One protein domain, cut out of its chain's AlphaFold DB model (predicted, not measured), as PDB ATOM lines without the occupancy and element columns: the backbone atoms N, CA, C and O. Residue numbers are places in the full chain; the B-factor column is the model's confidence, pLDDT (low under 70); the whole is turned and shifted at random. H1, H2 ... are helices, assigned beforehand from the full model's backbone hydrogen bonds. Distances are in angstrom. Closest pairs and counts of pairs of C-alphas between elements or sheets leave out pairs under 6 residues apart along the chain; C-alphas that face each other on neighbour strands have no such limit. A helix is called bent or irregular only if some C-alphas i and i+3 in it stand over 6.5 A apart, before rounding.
ATOM      1  N   LEU A 309       1.506 -11.794  42.170       96.38
ATOM      2  CA  LEU A 309       2.433 -10.981  42.965       96.38
ATOM      3  C   LEU A 309       3.072 -11.769  44.115       96.38
ATOM      4  O   LEU A 309       4.243 -11.563  44.419       96.38
ATOM      5  N   ARG A 310       2.347 -12.716  44.717       96.62
ATOM      6  CA  ARG A 310       2.856 -13.562  45.810       96.62
ATOM      7  C   ARG A 310       3.908 -14.535  45.290       96.62
ATOM      8  O   ARG A 310       4.974 -14.677  45.884       96.62
ATOM      9  N   LYS A 311       3.652 -15.128  44.123       96.56
ATOM     10  CA  LYS A 311       4.636 -15.955  43.413       96.56
ATOM     11  C   LYS A 311       5.876 -15.137  43.047       96.56
ATOM     12  O   LYS A 311       6.989 -15.562  43.334       96.56
ATOM     13  N   ALA A 312       5.699 -13.935  42.500       96.94
ATOM     14  CA  ALA A 312       6.810 -13.060  42.130       96.94
ATOM     15  C   ALA A 312       7.655 -12.636  43.346       96.94
ATOM     16  O   ALA A 312       8.882 -12.634  43.260       96.94
ATOM     17  N   LEU A 313       7.024 -12.348  44.492       97.44
ATOM     18  CA  LEU A 313       7.721 -12.059  45.750       97.44
ATOM     19  C   LEU A 313       8.601 -13.239  46.193       97.44
ATOM     20  O   LEU A 313       9.736 -13.028  46.617       97.44
ATOM     21  N   ALA A 314       8.124 -14.479  46.048       96.56
ATOM     22  CA  ALA A 314       8.939 -15.660  46.323       96.56
ATOM     23  C   ALA A 314      10.163 -15.743  45.394       96.56
ATOM     24  O   ALA A 314      11.272 -15.970  45.875       96.56
ATOM     25  N   LEU A 315       9.992 -15.479  44.092       96.75
ATOM     26  CA  LEU A 315      11.080 -15.519  43.100       96.75
ATOM     27  C   LEU A 315      12.157 -14.445  43.312       96.75
ATOM     28  O   LEU A 315      13.298 -14.643  42.896       96.75
ATOM     29  N   ILE A 316      11.834 -13.328  43.969       96.38
ATOM     30  CA  ILE A 316      12.839 -12.327  44.374       96.38
ATOM     31  C   ILE A 316      13.409 -12.591  45.772       96.38
ATOM     32  O   ILE A 316      14.290 -11.872  46.231       96.38
ATOM     33  N   GLY A 317      12.927 -13.640  46.438       95.06
ATOM     34  CA  GLY A 317      13.467 -14.139  47.687       95.06
ATOM     35  C   GLY A 317      12.765 -13.637  48.932       95.06
ATOM     36  O   GLY A 317      13.381 -13.702  49.981       95.06
ATOM     37  N   HIS A 318      11.517 -13.163  48.903       94.62
ATOM     38  CA  HIS A 318      10.797 -12.907  50.159       94.62
ATOM     39  C   HIS A 318      10.569 -14.201  50.949       94.62
ATOM     40  O   HIS A 318      10.098 -15.200  50.414       94.62
ATOM     41  N   SER A 319      10.868 -14.165  52.252       89.06
ATOM     42  CA  SER A 319      10.703 -15.322  53.147       89.06
ATOM     43  C   SER A 319       9.248 -15.600  53.542       89.06
ATOM     44  O   SER A 319       8.944 -16.714  53.957       89.06
ATOM     45  N   ALA A 320       8.365 -14.606  53.421       91.81
ATOM     46  CA  ALA A 320       6.943 -14.715  53.750       91.81
ATOM     47  C   ALA A 320       6.092 -13.928  52.729       91.81
ATOM     48  O   ALA A 320       5.500 -12.900  53.069       91.81
ATOM     49  N   PRO A 321       6.100 -14.336  51.447       94.06
ATOM     50  CA  PRO A 321       5.442 -13.604  50.366       94.06
ATOM     51  C   PRO A 321       3.922 -13.483  50.562       94.06
ATOM     52  O   PRO A 321       3.329 -12.501  50.116       94.06
ATOM     53  N   GLU A 322       3.290 -14.438  51.248       92.56
ATOM     54  CA  GLU A 322       1.838 -14.510  51.445       92.56
ATOM     55  C   GLU A 322       1.293 -13.407  52.360       92.56
ATOM     56  O   GLU A 322       0.136 -13.028  52.226       92.56
ATOM     57  N   ILE A 323       2.119 -12.879  53.270       92.25
ATOM     58  CA  ILE A 323       1.684 -11.932  54.313       92.25
ATOM     59  C   ILE A 323       2.173 -10.496  54.084       92.25
ATOM     60  O   ILE A 323       1.968  -9.641  54.941       92.25
ATOM     61  N   VAL A 324       2.847 -10.217  52.962       93.44
ATOM     62  CA  VAL A 324       3.266  -8.845  52.623       93.44
ATOM     63  C   VAL A 324       2.008  -7.978  52.428       93.44
ATOM     64  O   VAL A 324       1.178  -8.338  51.593       93.44
ATOM     65  N   PRO A 325       1.825  -6.860  53.151       94.06
ATOM     66  CA  PRO A 325       0.673  -5.981  52.940       94.06
ATOM     67  C   PRO A 325       0.622  -5.470  51.497       94.06
ATOM     68  O   PRO A 325       1.677  -5.248  50.901       94.06
ATOM     69  N   ASP A 326      -0.570  -5.277  50.933       92.38
ATOM     70  CA  ASP A 326      -0.737  -4.911  49.518       92.38
ATOM     71  C   ASP A 326      -0.014  -3.601  49.172       92.38
ATOM     72  O   ASP A 326       0.673  -3.510  48.151       92.38
ATOM     73  N   GLU A 327      -0.068  -2.614  50.068       92.56
ATOM     74  CA  GLU A 327       0.663  -1.349  49.955       92.56
ATOM     75  C   GLU A 327       2.192  -1.522  49.966       92.56
ATOM     76  O   GLU A 327       2.917  -0.678  49.443       92.56
ATOM     77  N   GLY A 328       2.690  -2.627  50.528       93.50
ATOM     78  CA  GLY A 328       4.109  -2.967  50.613       93.50
ATOM     79  C   GLY A 328       4.633  -3.784  49.430       93.50
ATOM     80  O   GLY A 328       5.847  -3.938  49.296       93.50
ATOM     81  N   VAL A 329       3.762  -4.286  48.546       95.12
ATOM     82  CA  VAL A 329       4.164  -5.178  47.447       95.12
ATOM     83  C   VAL A 329       5.025  -4.459  46.404       95.12
ATOM     84  O   VAL A 329       6.120  -4.923  46.088       95.12
ATOM     85  N   ALA A 330       4.571  -3.323  45.867       94.62
ATOM     86  CA  ALA A 330       5.357  -2.569  44.883       94.62
ATOM     87  C   ALA A 330       6.680  -2.024  45.470       94.62
ATOM     88  O   ALA A 330       7.716  -2.233  44.830       94.62
ATOM     89  N   PRO A 331       6.701  -1.434  46.686       95.38
ATOM     90  CA  PRO A 331       7.945  -1.054  47.360       95.38
ATOM     91  C   PRO A 331       8.927  -2.214  47.548       95.38
ATOM     92  O   PRO A 331      10.128  -2.033  47.366       95.38
ATOM     93  N   ALA A 332       8.442  -3.417  47.870       95.62
ATOM     94  CA  ALA A 332       9.297  -4.591  48.027       95.62
ATOM     95  C   ALA A 332      10.045  -4.939  46.729       95.62
ATOM     96  O   ALA A 332      11.263  -5.133  46.741       95.62
ATOM     97  N   PHE A 333       9.346  -4.941  45.591       96.56
ATOM     98  CA  PHE A 333       9.973  -5.130  44.280       96.56
ATOM     99  C   PHE A 333      10.935  -3.986  43.925       96.56
ATOM    100  O   PHE A 333      12.030  -4.234  43.421       96.56
ATOM    101  N   ALA A 334      10.562  -2.738  44.210       95.62
ATOM    102  CA  ALA A 334      11.403  -1.573  43.945       95.62
ATOM    103  C   ALA A 334      12.726  -1.632  44.731       95.62
ATOM    104  O   ALA A 334      13.809  -1.494  44.152       95.62
ATOM    105  N   ALA A 335      12.648  -1.917  46.031       94.50
ATOM    106  CA  ALA A 335      13.802  -2.066  46.910       94.50
ATOM    107  C   ALA A 335      14.724  -3.208  46.452       94.50
ATOM    108  O   ALA A 335      15.948  -3.039  46.421       94.50
ATOM    109  N   ALA A 336      14.145  -4.332  46.015       95.88
ATOM    110  CA  ALA A 336      14.885  -5.509  45.566       95.88
ATOM    111  C   ALA A 336      15.816  -5.255  44.376       95.88
ATOM    112  O   ALA A 336      16.850  -5.920  44.260       95.88
ATOM    113  N   VAL A 337      15.490  -4.276  43.530       93.75
ATOM    114  CA  VAL A 337      16.293  -3.889  42.358       93.75
ATOM    115  C   VAL A 337      16.872  -2.477  42.467       93.75
ATOM    116  O   VAL A 337      17.355  -1.934  41.479       93.75
ATOM    117  N   GLY A 338      16.885  -1.893  43.669       91.44
ATOM    118  CA  GLY A 338      17.587  -0.640  43.952       91.44
ATOM    119  C   GLY A 338      16.895   0.633  43.456       91.44
ATOM    120  O   GLY A 338      17.582   1.625  43.229       91.44
ATOM    121  N   LEU A 339      15.568   0.632  43.307       89.62
ATOM    122  CA  LEU A 339      14.783   1.823  42.941       89.62
ATOM    123  C   LEU A 339      14.380   2.702  44.142       89.62
ATOM    124  O   LEU A 339      13.659   3.681  43.963       89.62
ATOM    125  N   GLY A 340      14.835   2.378  45.355       85.06
ATOM    126  CA  GLY A 340      14.489   3.126  46.567       85.06
ATOM    127  C   GLY A 340      12.996   3.041  46.884       85.06
ATOM    128  O   GLY A 340      12.415   1.961  46.807       85.06
ATOM    129  N   ASP A 341      12.385   4.183  47.201       84.75
ATOM    130  CA  ASP A 341      10.985   4.292  47.641       84.75
ATOM    131  C   ASP A 341       9.981   4.389  46.474       84.75
ATOM    132  O   ASP A 341       8.890   4.942  46.619       84.75
ATOM    133  N   GLU A 342      10.341   3.900  45.283       91.12
ATOM    134  CA  GLU A 342       9.420   3.874  44.146       91.12
ATOM    135  C   GLU A 342       8.216   2.970  44.449       91.12
ATOM    136  O   GLU A 342       8.343   1.830  44.894       91.12
ATOM    137  N   THR A 343       7.023   3.486  44.171       91.69
ATOM    138  CA  THR A 343       5.745   2.820  44.455       91.69
ATOM    139  C   THR A 343       4.936   2.546  43.192       91.69
ATOM    140  O   THR A 343       3.952   1.811  43.237       91.69
ATOM    141  N   ARG A 344       5.326   3.114  42.044       91.12
ATOM    142  CA  ARG A 344       4.570   3.052  40.789       91.12
ATOM    143  C   ARG A 344       4.825   1.725  40.064       91.12
ATOM    144  O   ARG A 344       5.927   1.529  39.539       91.12
ATOM    145  N   PRO A 345       3.799   0.870  39.876       93.00
ATOM    146  CA  PRO A 345       3.943  -0.434  39.220       93.00
ATOM    147  C   PRO A 345       4.619  -0.393  37.845       93.00
ATOM    148  O   PRO A 345       5.446  -1.242  37.529       93.00
ATOM    149  N   ARG A 346       4.331   0.633  37.030       89.25
ATOM    150  CA  ARG A 346       4.919   0.783  35.686       89.25
ATOM    151  C   ARG A 346       6.441   0.954  35.720       89.25
ATOM    152  O   ARG A 346       7.129   0.373  34.888       89.25
ATOM    153  N   ARG A 347       6.965   1.737  36.671       87.94
ATOM    154  CA  ARG A 347       8.411   1.988  36.815       87.94
ATOM    155  C   ARG A 347       9.134   0.758  37.353       87.94
ATOM    156  O   ARG A 347      10.195   0.411  36.849       87.94
ATOM    157  N   VAL A 348       8.514   0.064  38.305       93.25
ATOM    158  CA  VAL A 348       9.019  -1.216  38.809       93.25
ATOM    159  C   VAL A 348       9.069  -2.249  37.681       93.25
ATOM    160  O   VAL A 348      10.122  -2.822  37.426       93.25
ATOM    161  N   LEU A 349       7.974  -2.430  36.940       92.00
ATOM    162  CA  LEU A 349       7.912  -3.371  35.819       92.00
ATOM    163  C   LEU A 349       8.972  -3.080  34.744       92.00
ATOM    164  O   LEU A 349       9.649  -4.002  34.295       92.00
ATOM    165  N   SER A 350       9.155  -1.810  34.369       85.31
ATOM    166  CA  SER A 350      10.214  -1.366  33.450       85.31
ATOM    167  C   SER A 350      11.609  -1.802  33.922       85.31
ATOM    168  O   SER A 350      12.373  -2.388  33.153       85.31
ATOM    169  N   ALA A 351      11.926  -1.647  35.212       87.25
ATOM    170  CA  ALA A 351      13.217  -2.076  35.748       87.25
ATOM    171  C   ALA A 351      13.420  -3.602  35.712       87.25
ATOM    172  O   ALA A 351      14.522  -4.067  35.410       87.25
ATOM    173  N   TYR A 352      12.378  -4.396  35.974       91.75
ATOM    174  CA  TYR A 352      12.456  -5.861  35.856       91.75
ATOM    175  C   TYR A 352      12.588  -6.324  34.397       91.75
ATOM    176  O   TYR A 352      13.348  -7.259  34.121       91.75
ATOM    177  N   ARG A 353      11.938  -5.631  33.451       85.00
ATOM    178  CA  ARG A 353      12.137  -5.833  32.005       85.00
ATOM    179  C   ARG A 353      13.573  -5.525  31.590       85.00
ATOM    180  O   ARG A 353      14.213  -6.373  30.979       85.00
ATOM    181  N   ALA A 354      14.120  -4.384  32.012       79.56
ATOM    182  CA  ALA A 354      15.503  -3.999  31.724       79.56
ATOM    183  C   ALA A 354      16.541  -4.995  32.284       79.56
ATOM    184  O   ALA A 354      17.649  -5.112  31.759       79.56
ATOM    185  N   ARG A 355      16.184  -5.737  33.341       84.69
ATOM    186  CA  ARG A 355      16.999  -6.803  33.946       84.69
ATOM    187  C   ARG A 355      16.781  -8.192  33.333       84.69
ATOM    188  O   ARG A 355      17.481  -9.124  33.728       84.69
ATOM    189  N   HIS A 356      15.853  -8.347  32.385       82.00
ATOM    190  CA  HIS A 356      15.558  -9.613  31.692       82.00
ATOM    191  C   HIS A 356      15.112 -10.739  32.641       82.00
ATOM    192  O   HIS A 356      15.487 -11.911  32.520       82.00
ATOM    193  N   GLU A 357      14.288 -10.386  33.627       86.12
ATOM    194  CA  GLU A 357      13.762 -11.295  34.650       86.12
ATOM    195  C   GLU A 357      12.466 -11.978  34.183       86.12
ATOM    196  O   GLU A 357      11.432 -11.829  34.820       86.12
ATOM    197  N   ALA A 358      12.512 -12.715  33.066       86.69
ATOM    198  CA  ALA A 358      11.328 -13.209  32.340       86.69
ATOM    199  C   ALA A 358      10.196 -13.778  33.223       86.69
ATOM    200  O   ALA A 358       9.052 -13.356  33.090       86.69
ATOM    201  N   GLU A 359      10.509 -14.684  34.153       92.62
ATOM    202  CA  GLU A 359       9.512 -15.283  35.056       92.62
ATOM    203  C   GLU A 359       8.870 -14.258  36.003       92.62
ATOM    204  O   GLU A 359       7.659 -14.272  36.211       92.62
ATOM    205  N   VAL A 360       9.674 -13.350  36.567       95.44
ATOM    206  CA  VAL A 360       9.176 -12.305  37.470       95.44
ATOM    207  C   VAL A 360       8.361 -11.296  36.668       95.44
ATOM    208  O   VAL A 360       7.235 -10.988  37.039       95.44
ATOM    209  N   THR A 361       8.895 -10.840  35.535       94.19
ATOM    210  CA  THR A 361       8.231  -9.915  34.614       94.19
ATOM    211  C   THR A 361       6.864 -10.438  34.183       94.19
ATOM    212  O   THR A 361       5.898  -9.693  34.288       94.19
ATOM    213  N   ALA A 362       6.745 -11.711  33.795       93.38
ATOM    214  CA  ALA A 362       5.468 -12.298  33.383       93.38
ATOM    215  C   ALA A 362       4.406 -12.246  34.498       93.38
ATOM    216  O   ALA A 362       3.251 -11.901  34.249       93.38
ATOM    217  N   LEU A 363       4.794 -12.534  35.744       96.06
ATOM    218  CA  LEU A 363       3.892 -12.458  36.898       96.06
ATOM    219  C   LEU A 363       3.501 -11.010  37.238       96.06
ATOM    220  O   LEU A 363       2.349 -10.746  37.585       96.06
ATOM    221  N   LEU A 364       4.443 -10.069  37.120       95.88
ATOM    222  CA  LEU A 364       4.176  -8.642  37.308       95.88
ATOM    223  C   LEU A 364       3.252  -8.094  36.212       95.88
ATOM    224  O   LEU A 364       2.342  -7.322  36.506       95.88
ATOM    225  N   GLU A 365       3.437  -8.514  34.962       93.81
ATOM    226  CA  GLU A 365       2.566  -8.159  33.840       93.81
ATOM    227  C   GLU A 365       1.155  -8.695  34.048       93.81
ATOM    228  O   GLU A 365       0.204  -7.923  33.962       93.81
ATOM    229  N   GLN A 366       1.019  -9.971  34.419       93.44
ATOM    230  CA  GLN A 366      -0.278 -10.577  34.720       93.44
ATOM    231  C   GLN A 366      -1.044  -9.807  35.810       93.44
ATOM    232  O   GLN A 366      -2.269  -9.707  35.753       93.44
ATOM    233  N   ALA A 367      -0.335  -9.264  36.803       93.00
ATOM    234  CA  ALA A 367      -0.945  -8.526  37.905       93.00
ATOM    235  C   ALA A 367      -1.237  -7.050  37.585       93.00
ATOM    236  O   ALA A 367      -2.261  -6.516  38.016       93.00
ATOM    237  N   TRP A 368      -0.336  -6.362  36.880       92.88
ATOM    238  CA  TRP A 368      -0.371  -4.900  36.738       92.88
ATOM    239  C   TRP A 368      -0.809  -4.412  35.360       92.88
ATOM    240  O   TRP A 368      -1.301  -3.290  35.235       92.88
ATOM    241  N   VAL A 369      -0.658  -5.236  34.328       84.81
ATOM    242  CA  VAL A 369      -1.095  -4.941  32.965       84.81
ATOM    243  C   VAL A 369      -2.397  -5.703  32.743       84.81
ATOM    244  O   VAL A 369      -2.416  -6.797  32.190       84.81
TER     245      VAL A 369
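This is residues 309 to 369 of the 373 residues of an uncharacterized protein of Rhodococcus aetherivorans (UniProt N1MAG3). Four short helices stand side by side as a small four-cornered bundle: going round the ring, H1 is next to H2, H2 to H3, H3 to H4, and H4 again to H1. H1, H2 and H3 run the same way along the bundle and H4 runs back against them; the links from H1 to H2 and from H2 to H3 return along its length, and a tight turn joins H3 to H4 in a helical hairpin. The printed part has 61 residues with four named helices, in the order H1, H2, H3, H4, and no named strand; its class is all helix. It is compact, with a radius of gyration of the C-alphas of 10.2 A, and rounded, with spans of 27 by 23 by 19 A.

H1, residues 309 to 315, touches H2, residues 326 to 336, at a shallow tilt of 29 degrees, the same way. Their closest C-alphas, those of Leu 313 and Phe 333, are 7.4 A apart. H2 touches H3, residues 345 to 354, also at a shallow tilt of 29 degrees and the same way; the closest C-alphas are those of Ala 334 and Val 348, 5.7 A apart. H3 and H4, residues 358 to 368, form a helical hairpin: they touch at a shallow tilt of 16 degrees, opposite ways, and their closest C-alphas, those of Tyr 352 and Thr 361, are 6.0 A apart. H4 touches H1 at a shallow tilt of 16 degrees, opposite ways, with the C-alphas of Ala 312 and Val 360 the closest at 5.3 A. H1 and H3 are apart, and so are H2 and H4. The helix packing is mostly aligned, with 4 of 4 touching pairs at a shallow tilt. In H1, H3 and H4 every O i to N i+4 pair is within hydrogen-bond range; in H2 5 of 7 are.

H1 begins at C-alpha 309, at (2.433, -10.981, 42.965), and measures 9.8 A from first to last C-alpha. H2 measures 16.1 A and is irregular: C-alphas 327 and 330 are 7.0 A apart. It ends at C-alpha 336, at (14.885, -5.509, 45.566). H3 measures 14.2 A. H4 measures 15.0 A and ends at C-alpha 368, at (-0.371, -4.900, 36.738).

The two C-alphas farthest apart are those of Ile 323 and Ala 354, 27.6 A. The printed part has no cut, and its first and last C-alphas, those of Leu 309 and Val 369, are 12.2 A apart. The link from H3 to H4 is tight, the other two are short, and no link is long. The mean pLDDT of the printed part is 92.1, and no printed residue is under 70.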